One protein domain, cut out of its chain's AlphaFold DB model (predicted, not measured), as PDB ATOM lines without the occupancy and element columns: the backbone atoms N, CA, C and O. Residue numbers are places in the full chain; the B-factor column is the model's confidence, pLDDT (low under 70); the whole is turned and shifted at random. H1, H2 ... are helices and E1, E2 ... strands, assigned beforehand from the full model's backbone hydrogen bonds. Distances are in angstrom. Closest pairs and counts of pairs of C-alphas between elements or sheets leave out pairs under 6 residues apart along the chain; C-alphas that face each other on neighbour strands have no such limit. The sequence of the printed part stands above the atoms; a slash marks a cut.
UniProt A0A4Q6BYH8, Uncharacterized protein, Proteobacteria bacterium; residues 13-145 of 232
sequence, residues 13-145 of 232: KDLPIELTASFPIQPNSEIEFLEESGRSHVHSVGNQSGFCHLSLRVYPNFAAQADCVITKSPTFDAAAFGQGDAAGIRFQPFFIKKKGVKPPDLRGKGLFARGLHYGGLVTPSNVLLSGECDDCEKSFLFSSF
ATOM      1  N   LYS A  13     -22.343   0.221  28.469       95.50
ATOM      2  CA  LYS A  13     -23.473   1.161  28.516       95.50
ATOM      3  C   LYS A  13     -24.835   0.451  28.479       95.50
ATOM      4  O   LYS A  13     -25.831   1.059  28.859       95.50
ATOM      5  N   ASP A  14     -24.860  -0.802  28.023       96.25
ATOM      6  CA  ASP A  14     -26.080  -1.581  27.842       96.25
ATOM      7  C   ASP A  14     -26.392  -2.464  29.064       96.25
ATOM      8  O   ASP A  14     -27.398  -3.167  29.075       96.25
ATOM      9  N   LEU A  15     -25.555  -2.441  30.110       95.00
ATOM     10  CA  LEU A  15     -25.762  -3.263  31.301       95.00
ATOM     11  C   LEU A  15     -26.929  -2.748  32.175       95.00
ATOM     12  O   LEU A  15     -26.999  -1.549  32.459       95.00
ATOM     13  N   PRO A  16     -27.792  -3.638  32.711       97.25
ATOM     14  CA  PRO A  16     -27.781  -5.089  32.529       97.25
ATOM     15  C   PRO A  16     -28.335  -5.519  31.168       97.25
ATOM     16  O   PRO A  16     -29.345  -4.986  30.714       97.25
ATOM     17  N   ILE A  17     -27.730  -6.550  30.578       98.00
ATOM     18  CA  ILE A  17     -28.134  -7.075  29.271       98.00
ATOM     19  C   ILE A  17     -28.255  -8.598  29.286       98.00
ATOM     20  O   ILE A  17     -27.500  -9.292  29.970       98.00
ATOM     21  N   GLU A  18     -29.191  -9.108  28.492       97.69
ATOM     22  CA  GLU A  18     -29.248 -10.505  28.073       97.69
ATOM     23  C   GLU A  18     -29.189 -10.561  26.547       97.69
ATOM     24  O   GLU A  18     -29.965  -9.895  25.862       97.69
ATOM     25  N   LEU A  19     -28.255 -11.347  26.023       97.25
ATOM     26  CA  LEU A  19     -28.069 -11.573  24.598       97.25
ATOM     27  C   LEU A  19     -28.161 -13.061  24.296       97.25
ATOM     28  O   LEU A  19     -27.684 -13.896  25.063       97.25
ATOM     29  N   THR A  20     -28.716 -13.388  23.133       96.38
ATOM     30  CA  THR A  20     -28.787 -14.766  22.650       96.38
ATOM     31  C   THR A  20     -28.198 -14.885  21.256       96.38
ATOM     32  O   THR A  20     -28.455 -14.031  20.411       96.38
ATOM     33  N   ALA A  21     -27.476 -15.970  20.990       96.25
ATOM     34  CA  ALA A  21     -26.967 -16.297  19.661       96.25
ATOM     35  C   ALA A  21     -27.144 -17.785  19.367       96.25
ATOM     36  O   ALA A  21     -27.148 -18.614  20.272       96.25
ATOM     37  N   SER A  22     -27.294 -18.128  18.089       96.62
ATOM     38  CA  SER A  22     -27.351 -19.516  17.622       96.62
ATOM     39  C   SER A  22     -26.318 -19.727  16.526       96.62
ATOM     40  O   SER A  22     -26.334 -19.013  15.526       96.62
ATOM     41  N   PHE A  23     -25.411 -20.682  16.713       96.38
ATOM     42  CA  PHE A  23     -24.310 -20.929  15.781       96.38
ATOM     43  C   PHE A  23     -23.914 -22.410  15.751       96.38
ATOM     44  O   PHE A  23     -24.091 -23.117  16.748       96.38
ATOM     45  N   PRO A  24     -23.409 -22.915  14.612       96.69
ATOM     46  CA  PRO A  24     -22.995 -24.305  14.504       96.69
ATOM     47  C   PRO A  24     -21.725 -24.568  15.320       96.69
ATOM     48  O   PRO A  24     -20.811 -23.747  15.358       96.69
ATOM     49  N   ILE A  25     -21.652 -25.752  15.916       96.69
ATOM     50  CA  ILE A  25     -20.491 -26.268  16.635       96.69
ATOM     51  C   ILE A  25     -20.177 -27.696  16.187       96.69
ATOM     52  O   ILE A  25     -21.054 -28.482  15.819       96.69
ATOM     53  N   GLN A  26     -18.896 -28.033  16.237       96.00
ATOM     54  CA  GLN A  26     -18.361 -29.379  16.035       96.00
ATOM     55  C   GLN A  26     -17.745 -29.908  17.338       96.00
ATOM     56  O   GLN A  26     -17.462 -29.104  18.236       96.00
ATOM     57  N   PRO A  27     -17.471 -31.220  17.449       95.69
ATOM     58  CA  PRO A  27     -16.750 -31.752  18.596       95.69
ATOM     59  C   PRO A  27     -15.433 -31.004  18.813       95.69
ATOM     60  O   PRO A  27     -14.702 -30.714  17.864       95.69
ATOM     61  N   ASN A  28     -15.137 -30.711  20.074       92.94
ATOM     62  CA  ASN A  28     -13.996 -29.930  20.543       92.94
ATOM     63  C   ASN A  28     -13.994 -28.460  20.101       92.94
ATOM     64  O   ASN A  28     -12.961 -27.804  20.214       92.94
ATOM     65  N   SER A  29     -15.126 -27.917  19.631       95.94
ATOM     66  CA  SER A  29     -15.250 -26.460  19.506       95.94
ATOM     67  C   SER A  29     -15.070 -25.797  20.868       95.94
ATOM     68  O   SER A  29     -15.398 -26.368  21.913       95.94
ATOM     69  N   GLU A  30     -14.580 -24.568  20.844       96.62
ATOM     70  CA  GLU A  30     -14.412 -23.746  22.032       96.62
ATOM     71  C   GLU A  30     -15.287 -22.501  21.922       96.62
ATOM     72  O   GLU A  30     -15.445 -21.924  20.845       96.62
ATOM     73  N   ILE A  31     -15.857 -22.100  23.053       97.00
ATOM     74  CA  ILE A  31     -16.527 -20.819  23.238       97.00
ATOM     75  C   ILE A  31     -15.585 -19.959  24.069       97.00
ATOM     76  O   ILE A  31     -15.184 -20.348  25.165       97.00
ATOM     77  N   GLU A  32     -15.213 -18.809  23.524       97.62
ATOM     78  CA  GLU A  32     -14.297 -17.863  24.147       97.62
ATOM     79  C   GLU A  32     -15.063 -16.602  24.553       97.62
ATOM     80  O   GLU A  32     -15.647 -15.930  23.705       97.62
ATOM     81  N   PHE A  33     -15.034 -16.266  25.843       97.38
ATOM     82  CA  PHE A  33     -15.472 -14.964  26.335       97.38
ATOM     83  C   PHE A  33     -14.238 -14.080  26.511       97.38
ATOM     84  O   PHE A  33     -13.487 -14.228  27.477       97.38
ATOM     85  N   LEU A  34     -14.010 -13.192  25.546       96.75
ATOM     86  CA  LEU A  34     -12.875 -12.277  25.531       96.75
ATOM     87  C   LEU A  34     -13.280 -10.923  26.124       96.75
ATOM     88  O   LEU A  34     -14.202 -10.271  25.643       96.75
ATOM     89  N   GLU A  35     -12.567 -10.490  27.155       94.38
ATOM     90  CA  GLU A  35     -12.710  -9.155  27.724       94.38
ATOM     91  C   GLU A  35     -11.842  -8.133  26.974       94.38
ATOM     92  O   GLU A  35     -10.755  -8.455  26.491       94.38
ATOM     93  N   GLU A  36     -12.233  -6.854  27.010       91.62
ATOM     94  CA  GLU A  36     -11.396  -5.739  26.524       91.62
ATOM     95  C   GLU A  36     -10.020  -5.699  27.219       91.62
ATOM     96  O   GLU A  36      -9.017  -5.292  26.636       91.62
ATOM     97  N   SER A  37      -9.944  -6.192  28.462       90.56
ATOM     98  CA  SER A  37      -8.700  -6.293  29.231       90.56
ATOM     99  C   SER A  37      -7.676  -7.280  28.643       90.56
ATOM    100  O   SER A  37      -6.544  -7.345  29.129       90.56
ATOM    101  N   GLY A  38      -8.072  -8.066  27.634       92.12
ATOM    102  CA  GLY A  38      -7.303  -9.168  27.060       92.12
ATOM    103  C   GLY A  38      -7.424 -10.475  27.847       92.12
ATOM    104  O   GLY A  38      -6.862 -11.487  27.432       92.12
ATOM    105  N   ARG A  39      -8.148 -10.479  28.976       93.06
ATOM    106  CA  ARG A  39      -8.493 -11.711  29.692       93.06
ATOM    107  C   ARG A  39      -9.492 -12.517  28.865       93.06
ATOM    108  O   ARG A  39     -10.414 -11.952  28.287       93.06
ATOM    109  N   SER A  40      -9.307 -13.830  28.836       95.44
ATOM    110  CA  SER A  40     -10.132 -14.748  28.062       95.44
ATOM    111  C   SER A  40     -10.591 -15.909  28.938       95.44
ATOM    112  O   SER A  40      -9.787 -16.464  29.688       95.44
ATOM    113  N   HIS A  41     -11.870 -16.262  28.835       97.00
ATOM    114  CA  HIS A  41     -12.463 -17.452  29.440       97.00
ATOM    115  C   HIS A  41     -12.825 -18.429  28.321       97.00
ATOM    116  O   HIS A  41     -13.762 -18.190  27.558       97.00
ATOM    117  N   VAL A  42     -12.058 -19.513  28.188       97.44
ATOM    118  CA  VAL A  42     -12.198 -20.471  27.080       97.44
ATOM    119  C   VAL A  42     -12.839 -21.752  27.586       97.44
ATOM    120  O   VAL A  42     -12.275 -22.433  28.443       97.44
ATOM    121  N   HIS A  43     -13.990 -22.116  27.026       97.69
ATOM    122  CA  HIS A  43     -14.759 -23.297  27.403       97.69
ATOM    123  C   HIS A  43     -14.941 -24.255  26.230       97.69
ATOM    124  O   HIS A  43     -15.503 -23.894  25.199       97.69
ATOM    125  N   SER A  44     -14.513 -25.506  26.400       94.62
ATOM    126  CA  SER A  44     -14.779 -26.559  25.416       94.62
ATOM    127  C   SER A  44     -16.239 -27.010  25.470       94.62
ATOM    128  O   SER A  44     -16.808 -27.156  26.554       94.62
ATOM    129  N   VAL A  45     -16.820 -27.316  24.307       94.56
ATOM    130  CA  VAL A  45     -18.116 -28.013  24.205       94.56
ATOM    131  C   VAL A  45     -17.974 -29.543  24.278       94.56
ATOM    132  O   VAL A  45     -18.962 -30.267  24.177       94.56
ATOM    133  N   GLY A  46     -16.751 -30.059  24.456       93.69
ATOM    134  CA  GLY A  46     -16.469 -31.492  24.526       93.69
ATOM    135  C   GLY A  46     -16.864 -32.210  23.238       93.69
ATOM    136  O   GLY A  46     -16.656 -31.701  22.143       93.69
ATOM    137  N   ASN A  47     -17.485 -33.383  23.349       93.75
ATOM    138  CA  ASN A  47     -17.901 -34.175  22.183       93.75
ATOM    139  C   ASN A  47     -19.225 -33.713  21.540       93.75
ATOM    140  O   ASN A  47     -19.754 -34.405  20.670       93.75
ATOM    141  N   GLN A  48     -19.788 -32.582  21.975       94.56
ATOM    142  CA  GLN A  48     -21.066 -32.091  21.466       94.56
ATOM    143  C   GLN A  48     -20.937 -31.542  20.038       94.56
ATOM    144  O   GLN A  48     -19.902 -31.006  19.646       94.56
ATOM    145  N   SER A  49     -22.006 -31.666  19.252       95.88
ATOM    146  CA  SER A  49     -22.092 -31.117  17.895       95.88
ATOM    147  C   SER A  49     -23.530 -30.735  17.549       95.88
ATOM    148  O   SER A  49     -24.468 -31.229  18.175       95.88
ATOM    149  N   GLY A  50     -23.700 -29.849  16.567       95.56
ATOM    150  CA  GLY A  50     -25.007 -29.320  16.169       95.56
ATOM    151  C   GLY A  50     -25.030 -27.799  16.238       95.56
ATOM    152  O   GLY A  50     -24.069 -27.154  15.835       95.56
ATOM    153  N   PHE A  51     -26.119 -27.227  16.741       96.44
ATOM    154  CA  PHE A  51     -26.275 -25.790  16.945       96.44
ATOM    155  C   PHE A  51     -26.269 -25.460  18.430       96.44
ATOM    156  O   PHE A  51     -27.075 -25.982  19.194       96.44
ATOM    157  N   CYS A  52     -25.350 -24.582  18.820       96.12
ATOM    158  CA  CYS A  52     -25.265 -23.997  20.147       96.12
ATOM    159  C   CYS A  52     -26.172 -22.766  20.202       96.12
ATOM    160  O   CYS A  52     -25.918 -21.789  19.499       96.12
ATOM    161  N   HIS A  53     -27.206 -22.814  21.036       96.38
ATOM    162  CA  HIS A  53     -28.061 -21.685  21.387       96.38
ATOM    163  C   HIS A  53     -27.560 -21.105  22.710       96.38
ATOM    164  O   HIS A  53     -27.902 -21.596  23.786       96.38
ATOM    165  N   LEU A  54     -26.685 -20.109  22.618       96.75
ATOM    166  CA  LEU A  54     -26.063 -19.430  23.748       96.75
ATOM    167  C   LEU A  54     -27.003 -18.343  24.285       96.75
ATOM    168  O   LEU A  54     -27.511 -17.544  23.502       96.75
ATOM    169  N   SER A  55     -27.177 -18.279  25.605       96.81
ATOM    170  CA  SER A  55     -27.663 -17.101  26.333       96.81
ATOM    171  C   SER A  55     -26.526 -16.574  27.204       96.81
ATOM    172  O   SER A  55     -25.913 -17.329  27.963       96.81
ATOM    173  N   LEU A  56     -26.230 -15.283  27.074       97.69
ATOM    174  CA  LEU A  56     -25.260 -14.550  27.874       97.69
ATOM    175  C   LEU A  56     -25.987 -13.436  28.618       97.69
ATOM    176  O   LEU A  56     -26.601 -12.565  28.005       97.69
ATOM    177  N   ARG A  57     -25.867 -13.437  29.941       97.75
ATOM    178  CA  ARG A  57     -26.407 -12.411  30.832       97.75
ATOM    179  C   ARG A  57     -25.261 -11.700  31.518       97.75
ATOM    180  O   ARG A  57     -24.409 -12.354  32.117       97.75
ATOM    181  N   VAL A  58     -25.251 -10.374  31.458       97.50
ATOM    182  CA  VAL A  58     -24.265  -9.545  32.157       97.50
ATOM    183  C   VAL A  58     -24.994  -8.571  33.072       97.50
ATOM    184  O   VAL A  58     -25.862  -7.807  32.647       97.50
ATOM    185  N   TYR A  59     -24.657  -8.631  34.356       95.81
ATOM    186  CA  TYR A  59     -25.336  -7.917  35.432       95.81
ATOM    187  C   TYR A  59     -24.661  -6.563  35.739       95.81
ATOM    188  O   TYR A  59     -23.498  -6.357  35.383       95.81
ATOM    189  N   PRO A  60     -25.324  -5.639  36.471       94.62
ATOM    190  CA  PRO A  60     -24.773  -4.305  36.754       94.62
ATOM    191  C   PRO A  60     -23.497  -4.324  37.609       94.62
ATOM    192  O   PRO A  60     -22.749  -3.352  37.652       94.62
ATOM    193  N   ASN A  61     -23.247  -5.430  38.313       93.88
ATOM    194  CA  ASN A  61     -22.035  -5.659  39.097       93.88
ATOM    195  C   ASN A  61     -20.902  -6.317  38.284       93.88
ATOM    196  O   ASN A  61     -19.928  -6.764  38.888       93.88
ATOM    197  N   PHE A  62     -21.027  -6.386  36.954       95.56
ATOM    198  CA  PHE A  62     -20.058  -6.993  36.033       95.56
ATOM    199  C   PHE A  62     -19.891  -8.510  36.180       95.56
ATOM    200  O   PHE A  62     -18.936  -9.073  35.649       95.56
ATOM    201  N   ALA A  63     -20.813  -9.191  36.867       95.44
ATOM    202  CA  ALA A  63     -20.912 -10.641  36.763       95.44
ATOM    203  C   ALA A  63     -21.489 -11.016  35.389       95.44
ATOM    204  O   ALA A  63     -22.474 -10.424  34.947       95.44
ATOM    205  N   ALA A  64     -20.891 -12.006  34.741       96.56
ATOM    206  CA  ALA A  64     -21.358 -12.614  33.510       96.56
ATOM    207  C   ALA A  64     -21.756 -14.066  33.786       96.56
ATOM    208  O   ALA A  64     -21.038 -14.810  34.457       96.56
ATOM    209  N   GLN A  65     -22.912 -14.464  33.270       96.69
ATOM    210  CA  GLN A  65     -23.417 -15.825  33.331       96.69
ATOM    211  C   GLN A  65     -23.803 -16.262  31.926       96.69
ATOM    212  O   GLN A  65     -24.569 -15.577  31.250       96.69
ATOM    213  N   ALA A  66     -23.303 -17.422  31.519       96.62
ATOM    214  CA  ALA A  66     -23.621 -18.001  30.231       96.62
ATOM    215  C   ALA A  66     -24.143 -19.428  30.388       96.62
ATOM    216  O   ALA A  66     -23.647 -20.221  31.193       96.62
ATOM    217  N   ASP A  67     -25.118 -19.760  29.557       95.00
ATOM    218  CA  ASP A  67     -25.655 -21.103  29.401       95.00
ATOM    219  C   ASP A  67     -25.841 -21.356  27.902       95.00
ATOM    220  O   ASP A  67     -26.161 -20.435  27.149       95.00
ATOM    221  N   CYS A  68     -25.672 -22.595  27.450       93.50
ATOM    222  CA  CYS A  68     -26.078 -22.969  26.106       93.50
ATOM    223  C   CYS A  68     -26.913 -24.241  26.076       93.50
ATOM    224  O   CYS A  68     -26.732 -25.154  26.883       93.50
ATOM    225  N   VAL A  69     -27.823 -24.290  25.107       95.06
ATOM    226  CA  VAL A  69     -28.537 -25.504  24.715       95.06
ATOM    227  C   VAL A  69     -28.042 -25.918  23.342       95.06
ATOM    228  O   VAL A  69     -27.935 -25.092  22.441       95.06
ATOM    229  N   ILE A  70     -27.735 -27.196  23.176       95.06
ATOM    230  CA  ILE A  70     -27.213 -27.768  21.945       95.06
ATOM    231  C   ILE A  70     -28.299 -28.641  21.334       95.06
ATOM    232  O   ILE A  70     -28.738 -29.614  21.950       95.06
ATOM    233  N   THR A  71     -28.734 -28.282  20.127       94.69
ATOM    234  CA  THR A  71     -29.752 -29.024  19.374       94.69
ATOM    235  C   THR A  71     -29.249 -29.388  17.978       94.69
ATOM    236  O   THR A  71     -28.170 -28.984  17.545       94.69
ATOM    237  N   LYS A  72     -30.050 -30.154  17.234       92.81
ATOM    238  CA  LYS A  72     -29.780 -30.480  15.824       92.81
ATOM    239  C   LYS A  72     -30.211 -29.367  14.854       92.81
ATOM    240  O   LYS A  72     -29.925 -29.471  13.664       92.81
ATOM    241  N   SER A  73     -30.912 -28.336  15.332       93.06
ATOM    242  CA  SER A  73     -31.599 -27.331  14.513       93.06
ATOM    243  C   SER A  73     -31.002 -25.934  14.714       93.06
ATOM    244  O   SER A  73     -30.692 -25.571  15.842       93.06
ATOM    245  N   PRO A  74     -30.897 -25.098  13.663       93.69
ATOM    246  CA  PRO A  74     -30.507 -23.693  13.815       93.69
ATOM    247  C   PRO A  74     -31.516 -22.868  14.623       93.69
ATOM    248  O   PRO A  74     -31.148 -21.853  15.210       93.69
ATOM    249  N   THR A  75     -32.774 -23.305  14.677       91.94
ATOM    250  CA  THR A  75     -33.833 -22.666  15.461       91.94
ATOM    251  C   THR A  75     -33.960 -23.357  16.810       91.94
ATOM    252  O   THR A  75     -34.137 -24.577  16.851       91.94
ATOM    253  N   PHE A  76     -33.906 -22.574  17.891       87.88
ATOM    254  CA  PHE A  76     -34.070 -23.073  19.253       87.88
ATOM    255  C   PHE A  76     -35.481 -23.633  19.475       87.88
ATOM    256  O   PHE A  76     -36.473 -22.936  19.257       87.88
ATOM    257  N   ASP A  77     -35.552 -24.875  19.949       85.12
ATOM    258  CA  ASP A  77     -36.779 -25.519  20.411       85.12
ATOM    259  C   ASP A  77     -36.668 -25.808  21.913       85.12
ATOM    260  O   ASP A  77     -35.897 -26.664  22.349       85.12
ATOM    261  N   ALA A  78     -37.465 -25.095  22.710       82.19
ATOM    262  CA  ALA A  78     -37.493 -25.269  24.157       82.19
ATOM    263  C   ALA A  78     -38.010 -26.658  24.581       82.19
ATOM    264  O   ALA A  78     -37.653 -27.142  25.657       82.19
ATOM    265  N   ALA A  79     -38.827 -27.319  23.752       83.88
ATOM    266  CA  ALA A  79     -39.372 -28.638  24.054       83.88
ATOM    267  C   ALA A  79     -38.324 -29.755  23.905       83.88
ATOM    268  O   ALA A  79     -38.391 -30.746  24.638       83.88
ATOM    269  N   ALA A  80     -37.321 -29.570  23.037       81.88
ATOM    270  CA  ALA A  80     -36.259 -30.550  22.788       81.88
ATOM    271  C   ALA A  80     -35.504 -30.942  24.069       81.88
ATOM    272  O   ALA A  80     -35.080 -32.086  24.232       81.88
ATOM    273  N   PHE A  81     -35.387 -30.012  25.022       78.12
ATOM    274  CA  PHE A  81     -34.738 -30.270  26.302       78.12
ATOM    275  C   PHE A  81     -35.510 -31.277  27.164       78.12
ATOM    276  O   PHE A  81     -34.919 -32.203  27.715       78.12
ATOM    277  N   GLY A  82     -36.837 -31.131  27.248       75.94
ATOM    278  CA  GLY A  82     -37.703 -32.045  28.000       75.94
ATOM    279  C   GLY A  82     -37.882 -33.411  27.331       75.94
ATOM    280  O   GLY A  82     -38.202 -34.384  28.006       75.94
ATOM    281  N   GLN A  83     -37.649 -33.491  26.019       83.44
ATOM    282  CA  GLN A  83     -37.732 -34.723  25.227       83.44
ATOM    283  C   GLN A  83     -36.419 -35.525  25.223       83.44
ATOM    284  O   GLN A  83     -36.395 -36.659  24.753       83.44
ATOM    285  N   GLY A  84     -35.334 -34.965  25.773       82.00
ATOM    286  CA  GLY A  84     -34.008 -35.591  25.761       82.00
ATOM    287  C   GLY A  84     -33.267 -35.463  24.426       82.00
ATOM    288  O   GLY A  84     -32.234 -36.101  24.242       82.00
ATOM    289  N   ASP A  85     -33.758 -34.621  23.515       86.56
ATOM    290  CA  ASP A  85     -33.178 -34.376  22.188       86.56
ATOM    291  C   ASP A  85     -32.161 -33.223  22.166       86.56
ATOM    292  O   ASP A  85     -31.568 -32.925  21.124       86.56
ATOM    293  N   ALA A  86     -31.943 -32.579  23.316       91.06
ATOM    294  CA  ALA A  86     -30.979 -31.504  23.495       91.06
ATOM    295  C   ALA A  86     -30.060 -31.750  24.700       91.06
ATOM    296  O   ALA A  86     -30.474 -32.299  25.729       91.06
ATOM    297  N   ALA A  87     -28.821 -31.283  24.575       92.62
ATOM    298  CA  ALA A  87     -27.858 -31.205  25.669       92.62
ATOM    299  C   ALA A  87     -27.721 -29.755  26.144       92.62
ATOM    300  O   ALA A  87     -27.963 -28.822  25.384       92.62
ATOM    301  N   GLY A  88     -27.329 -29.550  27.394       93.25
ATOM    302  CA  GLY A  88     -27.024 -28.234  27.945       93.25
ATOM    303  C   GLY A  88     -25.573 -28.137  28.394       93.25
ATOM    304  O   GLY A  88     -24.990 -29.128  28.832       93.25
ATOM    305  N   ILE A  89     -25.007 -26.936  28.343       95.50
ATOM    306  CA  ILE A  89     -23.772 -26.603  29.055       95.50
ATOM    307  C   ILE A  89     -24.012 -25.331  29.861       95.50
ATOM    308  O   ILE A  89     -24.429 -24.312  29.316       95.50
ATOM    309  N   ARG A  90     -23.738 -25.382  31.163       95.94
ATOM    310  CA  ARG A  90     -23.684 -24.201  32.030       95.94
ATOM    311  C   ARG A  90     -22.232 -23.833  32.273       95.94
ATOM    312  O   ARG A  90     -21.475 -24.638  32.818       95.94
ATOM    313  N   PHE A  91     -21.850 -22.625  31.889       96.56
ATOM    314  CA  PHE A  91     -20.494 -22.124  32.090       96.56
ATOM    315  C   PHE A  91     -20.368 -21.515  33.486       96.56
ATOM    316  O   PHE A  91     -21.325 -20.922  33.989       96.56
ATOM    317  N   GLN A  92     -19.207 -21.674  34.128       96.50
ATOM    318  CA  GLN A  92     -18.930 -21.018  35.405       96.50
ATOM    319  C   GLN A  92     -19.107 -19.505  35.238       96.50
ATOM    320  O   GLN A  92     -18.433 -18.914  34.395       96.50
ATOM    321  N   PRO A  93     -19.979 -18.865  36.033       96.19
ATOM    322  CA  PRO A  93     -20.048 -17.418  36.080       96.19
ATOM    323  C   PRO A  93     -18.687 -16.804  36.406       96.19
ATOM    324  O   PRO A  93     -17.936 -17.312  37.241       96.19
ATOM    325  N   PHE A  94     -18.391 -15.675  35.783       95.69
ATOM    326  CA  PHE A  94     -17.153 -14.937  36.008       95.69
ATOM    327  C   PHE A  94     -17.450 -13.450  36.168       95.69
ATOM    328  O   PHE A  94     -18.525 -12.968  35.823       95.69
ATOM    329  N   PHE A  95     -16.502 -12.712  36.736       95.06
ATOM    330  CA  PHE A  95     -16.586 -11.257  36.817       95.06
ATOM    331  C   PHE A  95     -15.668 -10.647  35.772       95.06
ATOM    332  O   PHE A  95     -14.473 -10.955  35.759       95.06
ATOM    333  N   ILE A  96     -16.220  -9.741  34.967       94.56
ATOM    334  CA  ILE A  96     -15.468  -8.960  33.990       94.56
ATOM    335  C   ILE A  96     -14.500  -8.045  34.746       94.56
ATOM    336  O   ILE A  96     -14.885  -7.349  35.698       94.56
ATOM    337  N   LYS A  97     -13.225  -8.038  34.347       90.50
ATOM    338  CA  LYS A  97     -12.193  -7.259  35.034       90.50
ATOM    339  C   LYS A  97     -12.446  -5.764  34.872       90.50
ATOM    340  O   LYS A  97     -12.261  -5.189  33.804       90.50
ATOM    341  N   LYS A  98     -12.759  -5.100  35.985       89.06
ATOM    342  CA  LYS A  98     -12.935  -3.648  36.026       89.06
ATOM    343  C   LYS A  98     -12.468  -3.040  37.342       89.06
ATOM    344  O   LYS A  98     -12.530  -3.664  38.402       89.06
ATOM    345  N   LYS A  99     -12.008  -1.786  37.293       85.88
ATOM    346  CA  LYS A  99     -11.627  -1.025  38.488       85.88
ATOM    347  C   LYS A  99     -12.787  -0.992  39.492       85.88
ATOM    348  O   LYS A  99     -13.878  -0.542  39.169       85.88
ATOM    349  N   GLY A 100     -12.518  -1.434  40.721       84.12
ATOM    350  CA  GLY A 100     -13.494  -1.451  41.815       84.12
ATOM    351  C   GLY A 100     -14.315  -2.739  41.923       84.12
ATOM    352  O   GLY A 100     -14.875  -2.990  42.986       84.12
ATOM    353  N   VAL A 101     -14.323  -3.589  40.892       88.62
ATOM    354  CA  VAL A 101     -14.922  -4.926  40.962       88.62
ATOM    355  C   VAL A 101     -13.936  -5.862  41.654       88.62
ATOM    356  O   VAL A 101     -12.782  -5.986  41.241       88.62
ATOM    357  N   LYS A 102     -14.378  -6.500  42.739       87.94
ATOM    358  CA  LYS A 102     -13.600  -7.498  43.476       87.94
ATOM    359  C   LYS A 102     -14.327  -8.838  43.391       87.94
ATOM    360  O   LYS A 102     -15.296  -9.015  44.131       87.94
ATOM    361  N   PRO A 103     -13.909  -9.753  42.499       88.25
ATOM    362  CA  PRO A 103     -14.478 -11.090  42.488       88.25
ATOM    363  C   PRO A 103     -14.203 -11.794  43.825       88.25
ATOM    364  O   PRO A 103     -13.166 -11.538  44.448       88.25
ATOM    365  N   PRO A 104     -15.114 -12.668  44.283       90.94
ATOM    366  CA  PRO A 104     -14.844 -13.526  45.429       90.94
ATOM    367  C   PRO A 104     -13.674 -14.477  45.129       90.94
ATOM    368  O   PRO A 104     -13.469 -14.874  43.983       90.94
ATOM    369  N   ASP A 105     -12.926 -14.872  46.162       93.00
ATOM    370  CA  ASP A 105     -11.958 -15.968  46.043       93.00
ATOM    371  C   ASP A 105     -12.710 -17.304  46.038       93.00
ATOM    372  O   ASP A 105     -13.288 -17.717  47.049       93.00
ATOM    373  N   LEU A 106     -12.722 -17.956  44.877       94.75
ATOM    374  CA  LEU A 106     -13.413 -19.222  44.661       94.75
ATOM    375  C   LEU A 106     -12.505 -20.437  44.872       94.75
ATOM    376  O   LEU A 106     -13.013 -21.557  44.848       94.75
ATOM    377  N   ARG A 107     -11.199 -20.258  45.126       96.38
ATOM    378  CA  ARG A 107     -10.241 -21.372  45.179       96.38
ATOM    379  C   ARG A 107     -10.648 -22.415  46.220       96.38
ATOM    380  O   ARG A 107     -10.696 -22.130  47.422       96.38
ATOM    381  N   GLY A 108     -10.906 -23.634  45.744       96.25
ATOM    382  CA  GLY A 108     -11.337 -24.781  46.546       96.25
ATOM    383  C   GLY A 108     -12.777 -24.701  47.073       96.25
ATOM    384  O   GLY A 108     -13.176 -25.548  47.867       96.25
ATOM    385  N   LYS A 109     -13.571 -23.700  46.678       96.75
ATOM    386  CA  LYS A 109     -14.968 -23.565  47.110       96.75
ATOM    387  C   LYS A 109     -15.909 -24.447  46.284       96.75
ATOM    388  O   LYS A 109     -15.596 -24.859  45.168       96.75
ATOM    389  N   GLY A 110     -17.072 -24.721  46.870       95.38
ATOM    390  CA  GLY A 110     -18.132 -25.551  46.306       95.38
ATOM    391  C   GLY A 110     -18.919 -24.906  45.159       95.38
ATOM    392  O   GLY A 110     -18.740 -23.726  44.845       95.38
ATOM    393  N   LEU A 111     -19.829 -25.666  44.548       94.69
ATOM    394  CA  LEU A 111     -20.620 -25.232  43.393       94.69
ATOM    395  C   LEU A 111     -21.543 -24.053  43.707       94.69
ATOM    396  O   LEU A 111     -21.737 -23.197  42.846       94.69
ATOM    397  N   PHE A 112     -22.063 -23.956  44.935       91.94
ATOM    398  CA  PHE A 112     -22.877 -22.809  45.362       91.94
ATOM    399  C   PHE A 112     -22.110 -21.498  45.274       91.94
ATOM    400  O   PHE A 112     -22.578 -20.546  44.656       91.94
ATOM    401  N   ALA A 113     -20.906 -21.463  45.847       94.00
ATOM    402  CA  ALA A 113     -20.054 -20.279  45.812       94.00
ATOM    403  C   ALA A 113     -19.663 -19.910  44.375       94.00
ATOM    404  O   ALA A 113     -19.548 -18.734  44.046       94.00
ATOM    405  N   ARG A 114     -19.497 -20.923  43.517       94.75
ATOM    406  CA  ARG A 114     -19.168 -20.768  42.097       94.75
ATOM    407  C   ARG A 114     -20.374 -20.449  41.212       94.75
ATOM    408  O   ARG A 114     -20.187 -20.291  40.016       94.75
ATOM    409  N   GLY A 115     -21.599 -20.394  41.745       93.00
ATOM    410  CA  GLY A 115     -22.812 -20.181  40.941       93.00
ATOM    411  C   GLY A 115     -23.131 -21.322  39.961       93.00
ATOM    412  O   GLY A 115     -23.889 -21.134  39.014       93.00
ATOM    413  N   LEU A 116     -22.565 -22.511  40.183       92.81
ATOM    414  CA  LEU A 116     -22.725 -23.714  39.360       92.81
ATOM    415  C   LEU A 116     -23.750 -24.687  39.962       92.81
ATOM    416  O   LEU A 116     -23.573 -25.901  39.932       92.81
ATOM    417  N   HIS A 117     -24.827 -24.156  40.530       86.44
ATOM    418  CA  HIS A 117     -25.912 -24.944  41.107       86.44
ATOM    419  C   HIS A 117     -27.209 -24.744  40.315       86.44
ATOM    420  O   HIS A 117     -27.332 -23.823  39.501       86.44
ATOM    421  N   TYR A 118     -28.195 -25.607  40.548       77.06
ATOM    422  CA  TYR A 118     -29.523 -25.489  39.946       77.06
ATOM    423  C   TYR A 118     -30.526 -24.980  40.982       77.06
ATOM    424  O   TYR A 118     -30.368 -25.198  42.182       77.06
ATOM    425  N   GLY A 119     -31.546 -24.257  40.524       64.12
ATOM    426  CA  GLY A 119     -32.729 -23.992  41.339       64.12
ATOM    427  C   GLY A 119     -33.667 -25.199  41.283       64.12
ATOM    428  O   GLY A 119     -33.847 -25.781  40.215       64.12
ATOM    429  N   GLY A 120     -34.278 -25.559  42.411       60.06
ATOM    430  CA  GLY A 120     -35.216 -26.684  42.502       60.06
ATOM    431  C   GLY A 120     -34.577 -28.003  42.952       60.06
ATOM    432  O   GLY A 120     -33.431 -28.039  43.388       60.06
ATOM    433  N   LEU A 121     -35.359 -29.084  42.887       54.53
ATOM    434  CA  LEU A 121     -35.015 -30.397  43.458       54.53
ATOM    435  C   LEU A 121     -34.355 -31.363  42.458       54.53
ATOM    436  O   LEU A 121     -33.961 -32.460  42.838       54.53
ATOM    437  N   VAL A 122     -34.260 -30.989  41.178       58.69
ATOM    438  CA  VAL A 122     -33.813 -31.885  40.101       58.69
ATOM    439  C   VAL A 122     -32.579 -31.310  39.418       58.69
ATOM    440  O   VAL A 122     -32.623 -30.205  38.882       58.69
ATOM    441  N   THR A 123     -31.493 -32.086  39.395       65.25
ATOM    442  CA  THR A 123     -30.329 -31.829  38.536       65.25
ATOM    443  C   THR A 123     -30.589 -32.443  37.162       65.25
ATOM    444  O   THR A 123     -30.688 -33.671  37.077       65.25
ATOM    445  N   PRO A 124     -30.716 -31.655  36.081       75.12
ATOM    446  CA  PRO A 124     -30.971 -32.225  34.766       75.12
ATOM    447  C   PRO A 124     -29.747 -33.012  34.277       75.12
ATOM    448  O   PRO A 124     -28.654 -32.461  34.145       75.12
ATOM    449  N   SER A 125     -29.919 -34.306  33.995       79.69
ATOM    450  CA  SER A 125     -28.817 -35.207  33.613       79.69
ATOM    451  C   SER A 125     -28.216 -34.905  32.239       79.69
ATOM    452  O   SER A 125     -27.133 -35.386  31.917       79.69
ATOM    453  N   ASN A 126     -28.924 -34.138  31.414       85.94
ATOM    454  CA  ASN A 126     -28.490 -33.699  30.094       85.94
ATOM    455  C   ASN A 126     -27.761 -32.343  30.117       85.94
ATOM    456  O   ASN A 126     -27.511 -31.793  29.048       85.94
ATOM    457  N   VAL A 127     -27.403 -31.802  31.293       91.50
ATOM    458  CA  VAL A 127     -26.570 -30.592  31.415       91.50
ATOM    459  C   VAL A 127     -25.177 -30.947  31.919       91.50
ATOM    460  O   VAL A 127     -25.016 -31.557  32.975       91.50
ATOM    461  N   LEU A 128     -24.164 -30.497  31.186       95.00
ATOM    462  CA  LEU A 128     -22.789 -30.444  31.659       95.00
ATOM    463  C   LEU A 128     -22.515 -29.096  32.327       95.00
ATOM    464  O   LEU A 128     -23.005 -28.053  31.900       95.00
ATOM    465  N   LEU A 129     -21.687 -29.109  33.360       96.69
ATOM    466  CA  LEU A 129     -21.090 -27.916  33.940       96.69
ATOM    467  C   LEU A 129     -19.706 -27.723  33.322       96.69
ATOM    468  O   LEU A 129     -18.958 -28.686  33.160       96.69
ATOM    469  N   SER A 130     -19.358 -26.485  32.984       97.69
ATOM    470  CA  SER A 130     -18.028 -26.108  32.513       97.69
ATOM    471  C   SER A 130     -17.363 -25.214  33.556       97.69
ATOM    472  O   SER A 130     -17.653 -24.021  33.640       97.69
ATOM    473  N   GLY A 131     -16.517 -25.817  34.390       97.25
ATOM    474  CA  GLY A 131     -15.759 -25.120  35.431       97.25
ATOM    475  C   GLY A 131     -14.434 -24.590  34.908       97.25
ATOM    476  O   GLY A 131     -13.882 -25.178  33.985       97.25
ATOM    477  N   GLU A 132     -13.904 -23.531  35.517       97.31
ATOM    478  CA  GLU A 132     -12.563 -22.998  35.240       97.31
ATOM    479  C   GLU A 132     -11.674 -23.177  36.471       97.31
ATOM    480  O   GLU A 132     -12.031 -22.757  37.571       97.31
ATOM    481  N   CYS A 133     -10.525 -23.835  36.307       97.12
ATOM    482  CA  CYS A 133      -9.618 -24.099  37.419       97.12
ATOM    483  C   CYS A 133      -8.905 -22.821  37.888       97.12
ATOM    484  O   CYS A 133      -8.205 -22.195  37.101       97.12
ATOM    485  N   ASP A 134      -8.969 -22.507  39.186       95.38
ATOM    486  CA  ASP A 134      -8.345 -21.298  39.761       95.38
ATOM    487  C   ASP A 134      -6.799 -21.332  39.804       95.38
ATOM    488  O   ASP A 134      -6.167 -20.361  40.231       95.38
ATOM    489  N   ASP A 135      -6.189 -22.465  39.438       95.81
ATOM    490  CA  ASP A 135      -4.737 -22.676  39.460       95.81
ATOM    491  C   ASP A 135      -4.117 -22.709  38.060       95.81
ATOM    492  O   ASP A 135      -3.028 -22.178  37.863       95.81
ATOM    493  N   CYS A 136      -4.773 -23.354  37.088       96.81
ATOM    494  CA  CYS A 136      -4.248 -23.461  35.723       96.81
ATOM    495  C   CYS A 136      -5.075 -22.722  34.670       96.81
ATOM    496  O   CYS A 136      -4.709 -22.784  33.499       96.81
ATOM    497  N   GLU A 137      -6.184 -22.090  35.070       95.38
ATOM    498  CA  GLU A 137      -7.085 -21.285  34.224       95.38
ATOM    499  C   GLU A 137      -7.689 -22.055  33.035       95.38
ATOM    500  O   GLU A 137      -8.339 -21.492  32.160       95.38
ATOM    501  N   LYS A 138      -7.512 -23.382  33.000       97.50
ATOM    502  CA  LYS A 138      -8.134 -24.249  31.999       97.50
ATOM    503  C   LYS A 138      -9.527 -24.641  32.449       97.50
ATOM    504  O   LYS A 138      -9.719 -25.082  33.590       97.50
ATOM    505  N   SER A 139     -10.468 -24.564  31.520       97.56
ATOM    506  CA  SER A 139     -11.804 -25.092  31.736       97.56
ATOM    507  C   SER A 139     -11.861 -26.611  31.592       97.56
ATOM    508  O   SER A 139     -11.015 -27.242  30.951       97.56
ATOM    509  N   PHE A 140     -12.864 -27.224  32.208       97.75
ATOM    510  CA  PHE A 140     -13.161 -28.641  32.053       97.75
ATOM    511  C   PHE A 140     -14.649 -28.913  32.264       97.75
ATOM    512  O   PHE A 140     -15.327 -28.222  33.027       97.75
ATOM    513  N   LEU A 141     -15.142 -29.945  31.582       97.38
ATOM    514  CA  LEU A 141     -16.528 -30.378  31.674       97.38
ATOM    515  C   LEU A 141     -16.691 -31.418  32.779       97.38
ATOM    516  O   LEU A 141     -15.870 -32.323  32.923       97.38
ATOM    517  N   PHE A 142     -17.769 -31.302  33.542       96.69
ATOM    518  CA  PHE A 142     -18.184 -32.307  34.511       96.69
ATOM    519  C   PHE A 142     -19.705 -32.365  34.610       96.69
ATOM    520  O   PHE A 142     -20.410 -31.403  34.315       96.69
ATOM    521  N   SER A 143     -20.220 -33.517  35.012       94.31
ATOM    522  CA  SER A 143     -21.631 -33.713  35.324       94.31
ATOM    523  C   SER A 143     -21.840 -33.599  36.825       94.31
ATOM    524  O   SER A 143     -20.933 -33.881  37.616       94.31
ATOM    525  N   SER A 144     -23.054 -33.225  37.214       93.00
ATOM    526  CA  SER A 144     -23.463 -33.167  38.609       93.00
ATOM    527  C   SER A 144     -24.708 -34.016  38.853       93.00
ATOM    528  O   SER A 144     -25.518 -34.224  37.950       93.00
ATOM    529  N   PHE A 145     -24.869 -34.503  40.079       89.81
ATOM    530  CA  PHE A 145     -26.068 -35.197  40.539       89.81
ATOM    531  C   PHE A 145     -26.472 -34.699  41.926       89.81
ATOM    532  O   PHE A 145     -25.634 -34.289  42.731       89.81
TER     533      PHE A 145
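What this domain is: This is residues 13 to 145 of the 232 residues of an uncharacterized protein of Proteobacteria bacterium (UniProt A0A4Q6BYH8). A large, strongly twisted six-stranded sheet has the small hairpin E2 and E3 over part of one face, a lopsided sandwich whose second layer is much the smaller. A long loop, residues 92 to 126, joins E6 to E7, and the short helix H1 only grazes the sheet. The 133 printed residues have eight named strands and one named helix, in the order E1 E2 E3 E4 E5 H1 E6 E7 E8; the large sheet is mixed, in the order E1 E4 E5 E6 E7 E8. The class is mostly strand, though under half of the residues are in named elements. The whole is compact, with a radius of gyration of the C-alphas of 14.9 A and spans of 44 by 33 by 28 A.

How they stand to each other: Start at edge strand E1, residues 17 to 25; its antiparallel neighbour is E4, residues 50 to 58, with N 19 and O 56 2.9 A apart. E4 forms a hairpin with E5, residues 63 to 71, where N 53 and O 69 are 2.8 A apart. E6, residues 87 to 91, is antiparallel to E5, with N 68 and O 89 at 2.8 A. E7, residues 127 to 132, is parallel to E6 at 24 degrees, with N 128 and O 88 at 2.8 A. E7 forms a hairpin with edge strand E8, residues 139 to 145, with N 129 and O 142 at 2.8 A. Now look at the hairpin of E2, residues 30 to 34, and E3, residues 40 to 44, where N 31 and O 43 are 2.8 A apart. The two sheets make a sandwich, two sheets face to face, their best planes 28 degrees apart. The closest C-alphas of E3 and E8 are those of His 43 and Ser 139, 5.5 A apart, while E1 and E2 are apart. H1, residues 79 to 83, only grazes the sheet with residues 80 to 81; its O i to N i+4 pair is within hydrogen-bond range.

Where its parts are: Find C-alpha 17 at (-28.134, -7.075, 29.271); from there E1 runs 24.2 A to C-alpha 25 at (-20.491, -26.268, 16.635). E4 measures 25.4 A and E5 26.8 A from first to last C-alpha. E8 runs 19.6 A and ends at C-alpha 145, (-26.068, -35.197, 40.539).

The domain as a whole: The C-alphas farthest apart are those of Gln 83 and Lys 99, 44.6 A. The printed part has no cut. The link from E6 to E7, 35 residues, is long; within it, residues 94 to 95 pair antiparallel with residues 63 to 64 of E5. The mean pLDDT of the printed part is 92.1, and residues 119 to 123 are under 70.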